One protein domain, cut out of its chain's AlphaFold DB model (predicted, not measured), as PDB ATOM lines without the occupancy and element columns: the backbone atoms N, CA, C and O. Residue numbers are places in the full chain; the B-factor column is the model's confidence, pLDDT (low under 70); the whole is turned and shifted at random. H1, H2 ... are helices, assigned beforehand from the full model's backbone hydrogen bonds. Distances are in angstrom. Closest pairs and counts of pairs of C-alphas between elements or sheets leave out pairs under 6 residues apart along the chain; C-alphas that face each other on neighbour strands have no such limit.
ATOM      1  N   ILE A  45      59.804   2.578   6.062       88.19
ATOM      2  CA  ILE A  45      59.255   1.936   4.850       88.19
ATOM      3  C   ILE A  45      60.355   1.373   3.931       88.19
ATOM      4  O   ILE A  45      60.181   0.304   3.353       88.19
ATOM      5  N   TYR A  46      61.503   2.046   3.829       89.69
ATOM      6  CA  TYR A  46      62.633   1.583   3.015       89.69
ATOM      7  C   TYR A  46      63.184   0.222   3.456       89.69
ATOM      8  O   TYR A  46      63.559  -0.585   2.606       89.69
ATOM      9  N   PHE A  47      63.192  -0.061   4.762       93.12
ATOM     10  CA  PHE A  47      63.580  -1.376   5.273       93.12
ATOM     11  C   PHE A  47      62.641  -2.453   4.721       93.12
ATOM     12  O   PHE A  47      63.088  -3.461   4.178       93.12
ATOM     13  N   TRP A  48      61.333  -2.202   4.766       93.56
ATOM     14  CA  TRP A  48      60.335  -3.141   4.261       93.56
ATOM     15  C   TRP A  48      60.380  -3.303   2.742       93.56
ATOM     16  O   TRP A  48      60.225  -4.413   2.244       93.56
ATOM     17  N   GLN A  49      60.674  -2.236   1.996       95.12
ATOM     18  CA  GLN A  49      60.930  -2.338   0.555       95.12
ATOM     19  C   GLN A  49      62.122  -3.251   0.252       95.12
ATOM     20  O   GLN A  49      62.059  -4.052  -0.679       95.12
ATOM     21  N   GLN A  50      63.191  -3.175   1.049       96.56
ATOM     22  CA  GLN A  50      64.327  -4.081   0.907       96.56
ATOM     23  C   GLN A  50      63.926  -5.530   1.208       96.56
ATOM     24  O   GLN A  50      64.248  -6.412   0.419       96.56
ATOM     25  N   VAL A  51      63.163  -5.777   2.279       96.06
ATOM     26  CA  VAL A  51      62.645  -7.120   2.603       96.06
ATOM     27  C   VAL A  51      61.841  -7.706   1.439       96.06
ATOM     28  O   VAL A  51      62.057  -8.864   1.077       96.06
ATOM     29  N   VAL A  52      60.966  -6.914   0.809       96.56
ATOM     30  CA  VAL A  52      60.210  -7.341  -0.380       96.56
ATOM     31  C   VAL A  52      61.149  -7.719  -1.529       96.56
ATOM     32  O   VAL A  52      61.014  -8.794  -2.117       96.56
ATOM     33  N   ASN A  53      62.119  -6.855  -1.843       96.88
ATOM     34  CA  ASN A  53      63.047  -7.073  -2.952       96.88
ATOM     35  C   ASN A  53      63.874  -8.351  -2.762       96.88
ATOM     36  O   ASN A  53      63.967  -9.160  -3.685       96.88
ATOM     37  N   GLU A  54      64.426  -8.551  -1.566       97.12
ATOM     38  CA  GLU A  54      65.230  -9.732  -1.242       97.12
ATOM     39  C   GLU A  54      64.382 -11.010  -1.227       97.12
ATOM     40  O   GLU A  54      64.811 -12.036  -1.752       97.12
ATOM     41  N   SER A  55      63.148 -10.953  -0.713       95.62
ATOM     42  CA  SER A  55      62.232 -12.108  -0.715       95.62
ATOM     43  C   SER A  55      61.906 -12.567  -2.136       95.62
ATOM     44  O   SER A  55      61.977 -13.756  -2.454       95.62
ATOM     45  N   ASN A  56      61.618 -11.617  -3.028       96.12
ATOM     46  CA  ASN A  56      61.357 -11.908  -4.436       96.12
ATOM     47  C   ASN A  56      62.610 -12.417  -5.167       96.12
ATOM     48  O   ASN A  56      62.522 -13.344  -5.978       96.12
ATOM     49  N   ALA A  57      63.784 -11.846  -4.880       96.50
ATOM     50  CA  ALA A  57      65.051 -12.312  -5.440       96.50
ATOM     51  C   ALA A  57      65.357 -13.751  -5.003       96.50
ATOM     52  O   ALA A  57      65.699 -14.593  -5.836       96.50
ATOM     53  N   TYR A  58      65.158 -14.050  -3.718       96.56
ATOM     54  CA  TYR A  58      65.305 -15.388  -3.163       96.56
ATOM     55  C   TYR A  58      64.371 -16.388  -3.851       96.56
ATOM     56  O   TYR A  58      64.830 -17.444  -4.289       96.56
ATOM     57  N   ALA A  59      63.087 -16.049  -3.998       95.56
ATOM     58  CA  ALA A  59      62.113 -16.916  -4.656       95.56
ATOM     59  C   ALA A  59      62.530 -17.256  -6.095       95.56
ATOM     60  O   ALA A  59      62.510 -18.421  -6.492       95.56
ATOM     61  N   LYS A  60      63.006 -16.254  -6.844       93.50
ATOM     62  CA  LYS A  60      63.492 -16.427  -8.217       93.50
ATOM     63  C   LYS A  60      64.717 -17.340  -8.305       93.50
ATOM     64  O   LYS A  60      64.784 -18.173  -9.204       93.50
ATOM     65  N   ILE A  61      65.686 -17.180  -7.402       95.69
ATOM     66  CA  ILE A  61      66.924 -17.979  -7.395       95.69
ATOM     67  C   ILE A  61      66.638 -19.437  -7.017       95.69
ATOM     68  O   ILE A  61      67.231 -20.345  -7.592       95.69
ATOM     69  N   ASN A  62      65.716 -19.659  -6.080       96.19
ATOM     70  CA  ASN A  62      65.413 -20.987  -5.546       96.19
ATOM     71  C   ASN A  62      64.255 -21.694  -6.268       96.19
ATOM     72  O   ASN A  62      63.826 -22.758  -5.829       96.19
ATOM     73  N   GLY A  63      63.732 -21.122  -7.357       91.69
ATOM     74  CA  GLY A  63      62.632 -21.720  -8.119       91.69
ATOM     75  C   GLY A  63      61.324 -21.837  -7.328       91.69
ATOM     76  O   GLY A  63      60.526 -22.734  -7.590       91.69
ATOM     77  N   VAL A  64      61.100 -20.955  -6.349       93.50
ATOM     78  CA  VAL A  64      59.828 -20.883  -5.622       93.50
ATOM     79  C   VAL A  64      58.787 -20.263  -6.548       93.50
ATOM     80  O   VAL A  64      58.923 -19.116  -6.976       93.50
ATOM     81  N   ASN A  65      57.736 -21.025  -6.849       89.38
ATOM     82  CA  ASN A  65      56.649 -20.590  -7.718       89.38
ATOM     83  C   ASN A  65      55.718 -19.625  -6.978       89.38
ATOM     84  O   ASN A  65      54.705 -20.030  -6.409       89.38
ATOM     85  N   LEU A  66      56.066 -18.342  -6.990       86.44
ATOM     86  CA  LEU A  66      55.149 -17.280  -6.601       86.44
ATOM     87  C   LEU A  66      54.175 -17.012  -7.756       86.44
ATOM     88  O   LEU A  66      54.611 -16.799  -8.887       86.44
ATOM     89  N   VAL A  67      52.870 -17.001  -7.471       86.62
ATOM     90  CA  VAL A  67      51.834 -16.633  -8.459       86.62
ATOM     91  C   VAL A  67      52.063 -15.203  -8.956       86.62
ATOM     92  O   VAL A  67      51.962 -14.930 -10.150       86.62
ATOM     93  N   GLN A  68      52.444 -14.313  -8.041       90.12
ATOM     94  CA  GLN A  68      52.865 -12.948  -8.324       90.12
ATOM     95  C   GLN A  68      54.008 -12.540  -7.386       90.12
ATOM     96  O   GLN A  68      54.108 -13.083  -6.283       90.12
ATOM     97  N   PRO A  69      54.894 -11.616  -7.800       92.88
ATOM     98  CA  PRO A  69      55.904 -11.070  -6.905       92.88
ATOM     99  C   PRO A  69      55.246 -10.418  -5.693       92.88
ATOM    100  O   PRO A  69      54.287  -9.665  -5.851       92.88
ATOM    101  N   VAL A  70      55.809 -10.657  -4.512       93.94
ATOM    102  CA  VAL A  70      55.358 -10.023  -3.274       93.94
ATOM    103  C   VAL A  70      55.495  -8.515  -3.422       93.94
ATOM    104  O   VAL A  70      56.528  -8.006  -3.865       93.94
ATOM    105  N   THR A  71      54.460  -7.792  -3.034       95.50
ATOM    106  CA  THR A  71      54.424  -6.335  -3.016       95.50
ATOM    107  C   THR A  71      54.495  -5.815  -1.586       95.50
ATOM    108  O   THR A  71      54.197  -6.510  -0.615       95.50
ATOM    109  N   LEU A  72      54.850  -4.536  -1.435       94.00
ATOM    110  CA  LEU A  72      54.786  -3.877  -0.129       94.00
ATOM    111  C   LEU A  72      53.353  -3.883   0.437       94.00
ATOM    112  O   LEU A  72      53.174  -4.002   1.644       94.00
ATOM    113  N   ALA A  73      52.348  -3.786  -0.438       92.19
ATOM    114  CA  ALA A  73      50.937  -3.801  -0.065       92.19
ATOM    115  C   ALA A  73      50.478  -5.158   0.489       92.19
ATOM    116  O   ALA A  73      49.588  -5.172   1.326       92.19
ATOM    117  N   GLU A  74      51.095  -6.267   0.077       92.06
ATOM    118  CA  GLU A  74      50.850  -7.600   0.654       92.06
ATOM    119  C   GLU A  74      51.667  -7.828   1.932       92.06
ATOM    120  O   GLU A  74      51.189  -8.447   2.883       92.06
ATOM    121  N   LEU A  75      52.887  -7.282   1.995       92.56
ATOM    122  CA  LEU A  75      53.745  -7.424   3.171       92.56
ATOM    123  C   LEU A  75      53.181  -6.692   4.402       92.56
ATOM    124  O   LEU A  75      53.299  -7.193   5.519       92.56
ATOM    125  N   MET A  76      52.577  -5.512   4.231       90.94
ATOM    126  CA  MET A  76      52.065  -4.724   5.363       90.94
ATOM    127  C   MET A  76      50.937  -5.440   6.143       90.94
ATOM    128  O   MET A  76      51.052  -5.536   7.369       90.94
ATOM    129  N   PRO A  77      49.894  -6.004   5.501       90.56
ATOM    130  CA  PRO A  77      48.912  -6.861   6.166       90.56
ATOM    131  C   PRO A  77      49.534  -8.101   6.805       90.56
ATOM    132  O   PRO A  77      49.170  -8.439   7.927       90.56
ATOM    133  N   PHE A  78      50.508  -8.743   6.149       90.38
ATOM    134  CA  PHE A  78      51.208  -9.899   6.718       90.38
ATOM    135  C   PHE A  78      51.902  -9.558   8.049       90.38
ATOM    136  O   PHE A  78      51.775 -10.295   9.023       90.38
ATOM    137  N   ILE A  79      52.562  -8.402   8.143       90.81
ATOM    138  CA  ILE A  79      53.134  -7.915   9.409       90.81
ATOM    139  C   ILE A  79      52.032  -7.656  10.449       90.81
ATOM    140  O   ILE A  79      52.191  -8.007  11.618       90.81
ATOM    141  N   GLY A  80      50.905  -7.074  10.030       89.19
ATOM    142  CA  GLY A  80      49.736  -6.880  10.891       89.19
ATOM    143  C   GLY A  80      49.203  -8.193  11.472       89.19
ATOM    144  O   GLY A  80      48.892  -8.253  12.661       89.19
ATOM    145  N   ILE A  81      49.177  -9.259  10.667       89.00
ATOM    146  CA  ILE A  81      48.818 -10.613  11.105       89.00
ATOM    147  C   ILE A  81      49.794 -11.118  12.169       89.00
ATOM    148  O   ILE A  81      49.349 -11.610  13.203       89.00
ATOM    149  N   LEU A  82      51.107 -10.955  11.972       89.25
ATOM    150  CA  LEU A  82      52.094 -11.367  12.976       89.25
ATOM    151  C   LEU A  82      51.855 -10.657  14.315       89.25
ATOM    152  O   LEU A  82      51.824 -11.310  15.355       89.25
ATOM    153  N   PHE A  83      51.595  -9.347  14.300       88.38
ATOM    154  CA  PHE A  83      51.224  -8.621  15.517       88.38
ATOM    155  C   PHE A  83      49.931  -9.148  16.138       88.38
ATOM    156  O   PHE A  83      49.878  -9.380  17.347       88.38
ATOM    157  N   PHE A  84      48.903  -9.387  15.327       86.50
ATOM    158  CA  PHE A  84      47.640  -9.935  15.805       86.50
ATOM    159  C   PHE A  84      47.834 -11.282  16.507       86.50
ATOM    160  O   PHE A  84      47.304 -11.463  17.602       86.50
ATOM    161  N   MET A  85      48.632 -12.182  15.925       86.56
ATOM    162  CA  MET A  85      48.931 -13.498  16.491       86.56
ATOM    163  C   MET A  85      49.751 -13.416  17.782       86.56
ATOM    164  O   MET A  85      49.574 -14.250  18.661       86.56
ATOM    165  N   THR A  86      50.609 -12.401  17.941       87.25
ATOM    166  CA  THR A  86      51.319 -12.186  19.218       87.25
ATOM    167  C   THR A  86      50.415 -11.687  20.342       87.25
ATOM    168  O   THR A  86      50.683 -11.969  21.505       87.25
ATOM    169  N   ILE A  87      49.364 -10.929  20.014       86.75
ATOM    170  CA  ILE A  87      48.450 -10.340  21.005       86.75
ATOM    171  C   ILE A  87      47.311 -11.308  21.338       86.75
ATOM    172  O   ILE A  87      46.883 -11.395  22.488       86.75
ATOM    173  N   ASN A  88      46.817 -12.028  20.335       83.88
ATOM    174  CA  ASN A  88      45.715 -12.968  20.460       83.88
ATOM    175  C   ASN A  88      46.282 -14.376  20.353       83.88
ATOM    176  O   ASN A  88      46.464 -14.873  19.247       83.88
ATOM    177  N   ASP A  89      46.559 -15.015  21.486       83.31
ATOM    178  CA  ASP A  89      46.995 -16.409  21.505       83.31
ATOM    179  C   ASP A  89      45.778 -17.337  21.366       83.31
ATOM    180  O   ASP A  89      44.993 -17.513  22.301       83.31
ATOM    181  N   LYS A  90      45.600 -17.899  20.167       82.81
ATOM    182  CA  LYS A  90      44.588 -18.922  19.870       82.81
ATOM    183  C   LYS A  90      45.189 -20.332  19.885       82.81
ATOM    184  O   LYS A  90      44.520 -21.285  19.487       82.81
ATOM    185  N   GLY A  91      46.432 -20.488  20.341       84.31
ATOM    186  CA  GLY A  91      47.170 -21.743  20.324       84.31
ATOM    187  C   GLY A  91      47.644 -22.104  18.919       84.31
ATOM    188  O   GLY A  91      48.567 -21.500  18.378       84.31
ATOM    189  N   GLU A  92      47.047 -23.135  18.325       83.38
ATOM    190  CA  GLU A  92      47.492 -23.649  17.030       83.38
ATOM    191  C   GLU A  92      47.237 -22.663  15.885       83.38
ATOM    192  O   GLU A  92      46.210 -21.988  15.835       83.38
ATOM    193  N   TYR A  93      48.147 -22.644  14.904       76.06
ATOM    194  CA  TYR A  93      48.042 -21.788  13.718       76.06
ATOM    195  C   TYR A  93      46.693 -21.942  13.006       76.06
ATOM    196  O   TYR A  93      46.123 -20.952  12.563       76.06
ATOM    197  N   ALA A  94      46.157 -23.166  12.939       80.19
ATOM    198  CA  ALA A  94      44.874 -23.454  12.302       80.19
ATOM    199  C   ALA A  94      43.702 -22.679  12.927       80.19
ATOM    200  O   ALA A  94      42.766 -22.338  12.217       80.19
ATOM    201  N   ASN A  95      43.776 -22.327  14.213       83.38
ATOM    202  CA  ASN A  95      42.686 -21.655  14.924       83.38
ATOM    203  C   ASN A  95      42.503 -20.190  14.504       83.38
ATOM    204  O   ASN A  95      41.477 -19.582  14.796       83.38
ATOM    205  N   TYR A  96      43.484 -19.615  13.812       83.31
ATOM    206  CA  TYR A  96      43.402 -18.257  13.283       83.31
ATOM    207  C   TYR A  96      42.676 -18.175  11.935       83.31
ATOM    208  O   TYR A  96      42.339 -17.076  11.493       83.31
ATOM    209  N   TRP A  97      42.443 -19.323  11.293       85.56
ATOM    210  CA  TRP A  97      41.869 -19.421   9.956       85.56
ATOM    211  C   TRP A  97      40.530 -20.158  10.023       85.56
ATOM    212  O   TRP A  97      40.420 -21.223  10.628       85.56
ATOM    213  N   GLY A  98      39.505 -19.610   9.380       80.25
ATOM    214  CA  GLY A  98      38.167 -20.188   9.305       80.25
ATOM    215  C   GLY A  98      37.182 -19.625  10.336       80.25
ATOM    216  O   GLY A  98      37.454 -18.598  10.957       80.25
ATOM    217  N   PRO A  99      36.016 -20.279  10.511       79.56
ATOM    218  CA  PRO A  99      34.927 -19.764  11.338       79.56
ATOM    219  C   PRO A  99      35.351 -19.578  12.792       79.56
ATOM    220  O   PRO A  99      35.777 -20.531  13.447       79.56
ATOM    221  N   GLN A 100      35.199 -18.360  13.305       81.12
ATOM    222  CA  GLN A 100      35.614 -18.042  14.661       81.12
ATOM    223  C   GLN A 100      34.436 -18.195  15.643       81.12
ATOM    224  O   GLN A 100      33.299 -17.856  15.298       81.12
ATOM    225  N   PRO A 101      34.654 -18.681  16.883       75.12
ATOM    226  CA  PRO A 101      33.593 -18.778  17.892       75.12
ATOM    227  C   PRO A 101      32.903 -17.431  18.150       75.12
ATOM    228  O   PRO A 101      31.681 -17.368  18.311       75.12
ATOM    229  N   GLU A 102      33.673 -16.342  18.128       74.81
ATOM    230  CA  GLU A 102      33.175 -14.973  18.235       74.81
ATOM    231  C   GLU A 102      32.217 -14.576  17.106       74.81
ATOM    232  O   GLU A 102      31.308 -13.792  17.363       74.81
ATOM    233  N   ASP A 103      32.324 -15.150  15.905       75.75
ATOM    234  CA  ASP A 103      31.403 -14.837  14.803       75.75
ATOM    235  C   ASP A 103      29.975 -15.282  15.142       75.75
ATOM    236  O   ASP A 103      28.998 -14.590  14.844       75.75
ATOM    237  N   THR A 104      29.860 -16.403  15.860       77.31
ATOM    238  CA  THR A 104      28.578 -16.926  16.347       77.31
ATOM    239  C   THR A 104      28.054 -16.109  17.529       77.31
ATOM    240  O   THR A 104      26.859 -15.828  17.609       77.31
ATOM    241  N   ILE A 105      28.940 -15.707  18.445       76.06
ATOM    242  CA  ILE A 105      28.575 -14.981  19.674       76.06
ATOM    243  C   ILE A 105      28.189 -13.524  19.373       76.06
ATOM    244  O   ILE A 105      27.246 -13.000  19.964       76.06
ATOM    245  N   LEU A 106      28.899 -12.870  18.452       76.69
ATOM    246  CA  LEU A 106      28.713 -11.460  18.096       76.69
ATOM    247  C   LEU A 106      27.720 -11.256  16.942       76.69
ATOM    248  O   LEU A 106      27.503 -10.121  16.522       76.69
ATOM    249  N   TRP A 107      27.115 -12.338  16.435       70.81
ATOM    250  CA  TRP A 107      26.230 -12.325  15.266       70.81
ATOM    251  C   TRP A 107      26.885 -11.653  14.044       70.81
ATOM    252  O   TRP A 107      26.247 -10.912  13.286       70.81
ATOM    253  N   ASN A 108      28.186 -11.891  13.860       71.31
ATOM    254  CA  ASN A 108      28.921 -11.364  12.723       71.31
ATOM    255  C   ASN A 108      28.622 -12.232  11.492       71.31
ATOM    256  O   ASN A 108      28.778 -13.450  11.520       71.31
ATOM    257  N   ARG A 109      28.160 -11.610  10.401       62.50
ATOM    258  CA  ARG A 109      27.873 -12.323   9.142       62.50
ATOM    259  C   ARG A 109      29.118 -12.567   8.290       62.50
ATOM    260  O   ARG A 109      29.050 -13.371   7.366       62.50
ATOM    261  N   ASN A 110      30.218 -11.885   8.593       68.44
ATOM    262  CA  ASN A 110      31.497 -12.057   7.917       68.44
ATOM    263  C   ASN A 110      32.448 -12.786   8.874       68.44
ATOM    264  O   ASN A 110      32.519 -12.405  10.037       68.44
ATOM    265  N   SER A 111      33.158 -13.814   8.397       68.75
ATOM    266  CA  SER A 111      34.163 -14.511   9.216       68.75
ATOM    267  C   SER A 111      35.220 -13.514   9.700       68.75
ATOM    268  O   SER A 111      35.743 -12.729   8.903       68.75
ATOM    269  N   SER A 112      35.545 -13.545  10.993       72.38
ATOM    270  CA  SER A 112      36.654 -12.762  11.563       72.38
ATOM    271  C   SER A 112      38.009 -13.465  11.403       72.38
ATOM    272  O   SER A 112      39.017 -12.997  11.935       72.38
ATOM    273  N   GLY A 113      38.043 -14.599  10.699       79.00
ATOM    274  CA  GLY A 113      39.263 -15.338  10.405       79.00
ATOM    275  C   GLY A 113      40.215 -14.566   9.483       79.00
ATOM    276  O   GLY A 113      39.801 -13.742   8.655       79.00
ATOM    277  N   LEU A 114      41.516 -14.831   9.642       82.31
ATOM    278  CA  LEU A 114      42.579 -14.129   8.915       82.31
ATOM    279  C   LEU A 114      42.544 -14.379   7.398       82.31
ATOM    280  O   LEU A 114      43.144 -13.611   6.645       82.31
ATOM    281  N   GLU A 115      41.814 -15.397   6.933       79.50
ATOM    282  CA  GLU A 115      41.637 -15.723   5.511       79.50
ATOM    283  C   GLU A 115      40.990 -14.593   4.708       79.50
ATOM    284  O   GLU A 115      41.120 -14.560   3.492       79.50
ATOM    285  N   ASN A 116      40.322 -13.651   5.378       80.00
ATOM    286  CA  ASN A 116      39.665 -12.519   4.727       80.00
ATOM    287  C   ASN A 116      40.558 -11.264   4.649       80.00
ATOM    288  O   ASN A 116      40.133 -10.248   4.100       80.00
ATOM    289  N   ILE A 117      41.766 -11.301   5.227       76.12
ATOM    290  CA  ILE A 117      42.676 -10.143   5.313       76.12
ATOM    291  C   ILE A 117      43.621 -10.068   4.110       76.12
ATOM    292  O   ILE A 117      43.968  -8.970   3.672       76.12
TER     293      ILE A 117
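What this domain is: This is residues 45 to 117 of the 119 residues of the protein "DDE_Tnp_1_7 domain-containing protein" of Phytophthora cactorum (UniProt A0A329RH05). Two long helices, H1 and H2, meet in a loose corner: the beginning of H2 meets H1 in its first half, at about a right angle, and H2 leads away from H1 toward two very short helices, H3 and H4. After H1 the link folds back along it to reach H2, and after H4 a tail with no named helix, residues 106 to 117, folds back from the far end toward H2. The printed part has 73 residues, with four named helices in the order H1, H2, H3, H4 and no named strand; the class is all helix. The whole is loose, with a radius of gyration of the C-alphas of 15.7 A, and elongated, spanning 46 by 25 by 23 A.

Where its parts are: The longest helix, H1, has 17 residues, 45 to 61, and measures 24.6 A from first to last C-alpha. It begins with C-alpha 45 at (59.255, 1.936, 4.850) and ends with C-alpha 61 at (66.924, -17.979, -7.395). H2, residues 72 to 87, measures 23.0 A from first to last C-alpha. H3 is residues 93 to 96, 5.8 A from first to last C-alpha. H4 is residues 101 to 105, 6.5 A from first to last C-alpha, and ends with C-alpha 105 at (28.575, -14.981, 19.674).

How they stand to each other: H1 and H2 touch, and their closest C-alphas are those of Gln 49 and Leu 72, 6.4 A apart. H1 touches H2 with residues 48 to 52 alone, and H2 touches H1 with residues 72 to 75 alone. Their lines are about perpendicular, at 76 degrees, and their centres are 16.0 A apart. H2 and H3 are close but not clearly touching; their closest C-alphas, those of Met 85 and Tyr 96, are 8.0 A apart. H4 is apart from H1, H2 and H3, and H1 is apart from H3. In H1 and H4 every O i to N i+4 pair is within hydrogen-bond range, in H2 11 of 12 are, and H3, with 4 residues, is too short for such a pair.

The domain as a whole: The two C-alphas farthest apart are those of Ile 61 and Ile 105, 47.0 A, while the first and last printed C-alphas, of Ile 45 and Ile 117, are 20.5 A apart. The printed part has no cut. The link from H1 to H2 is short, with 10 residues, and the links from H2 to H3 and from H3 to H4 are tight. The mean pLDDT of the printed part is 86.3, and residues 109 to 111 are under 70.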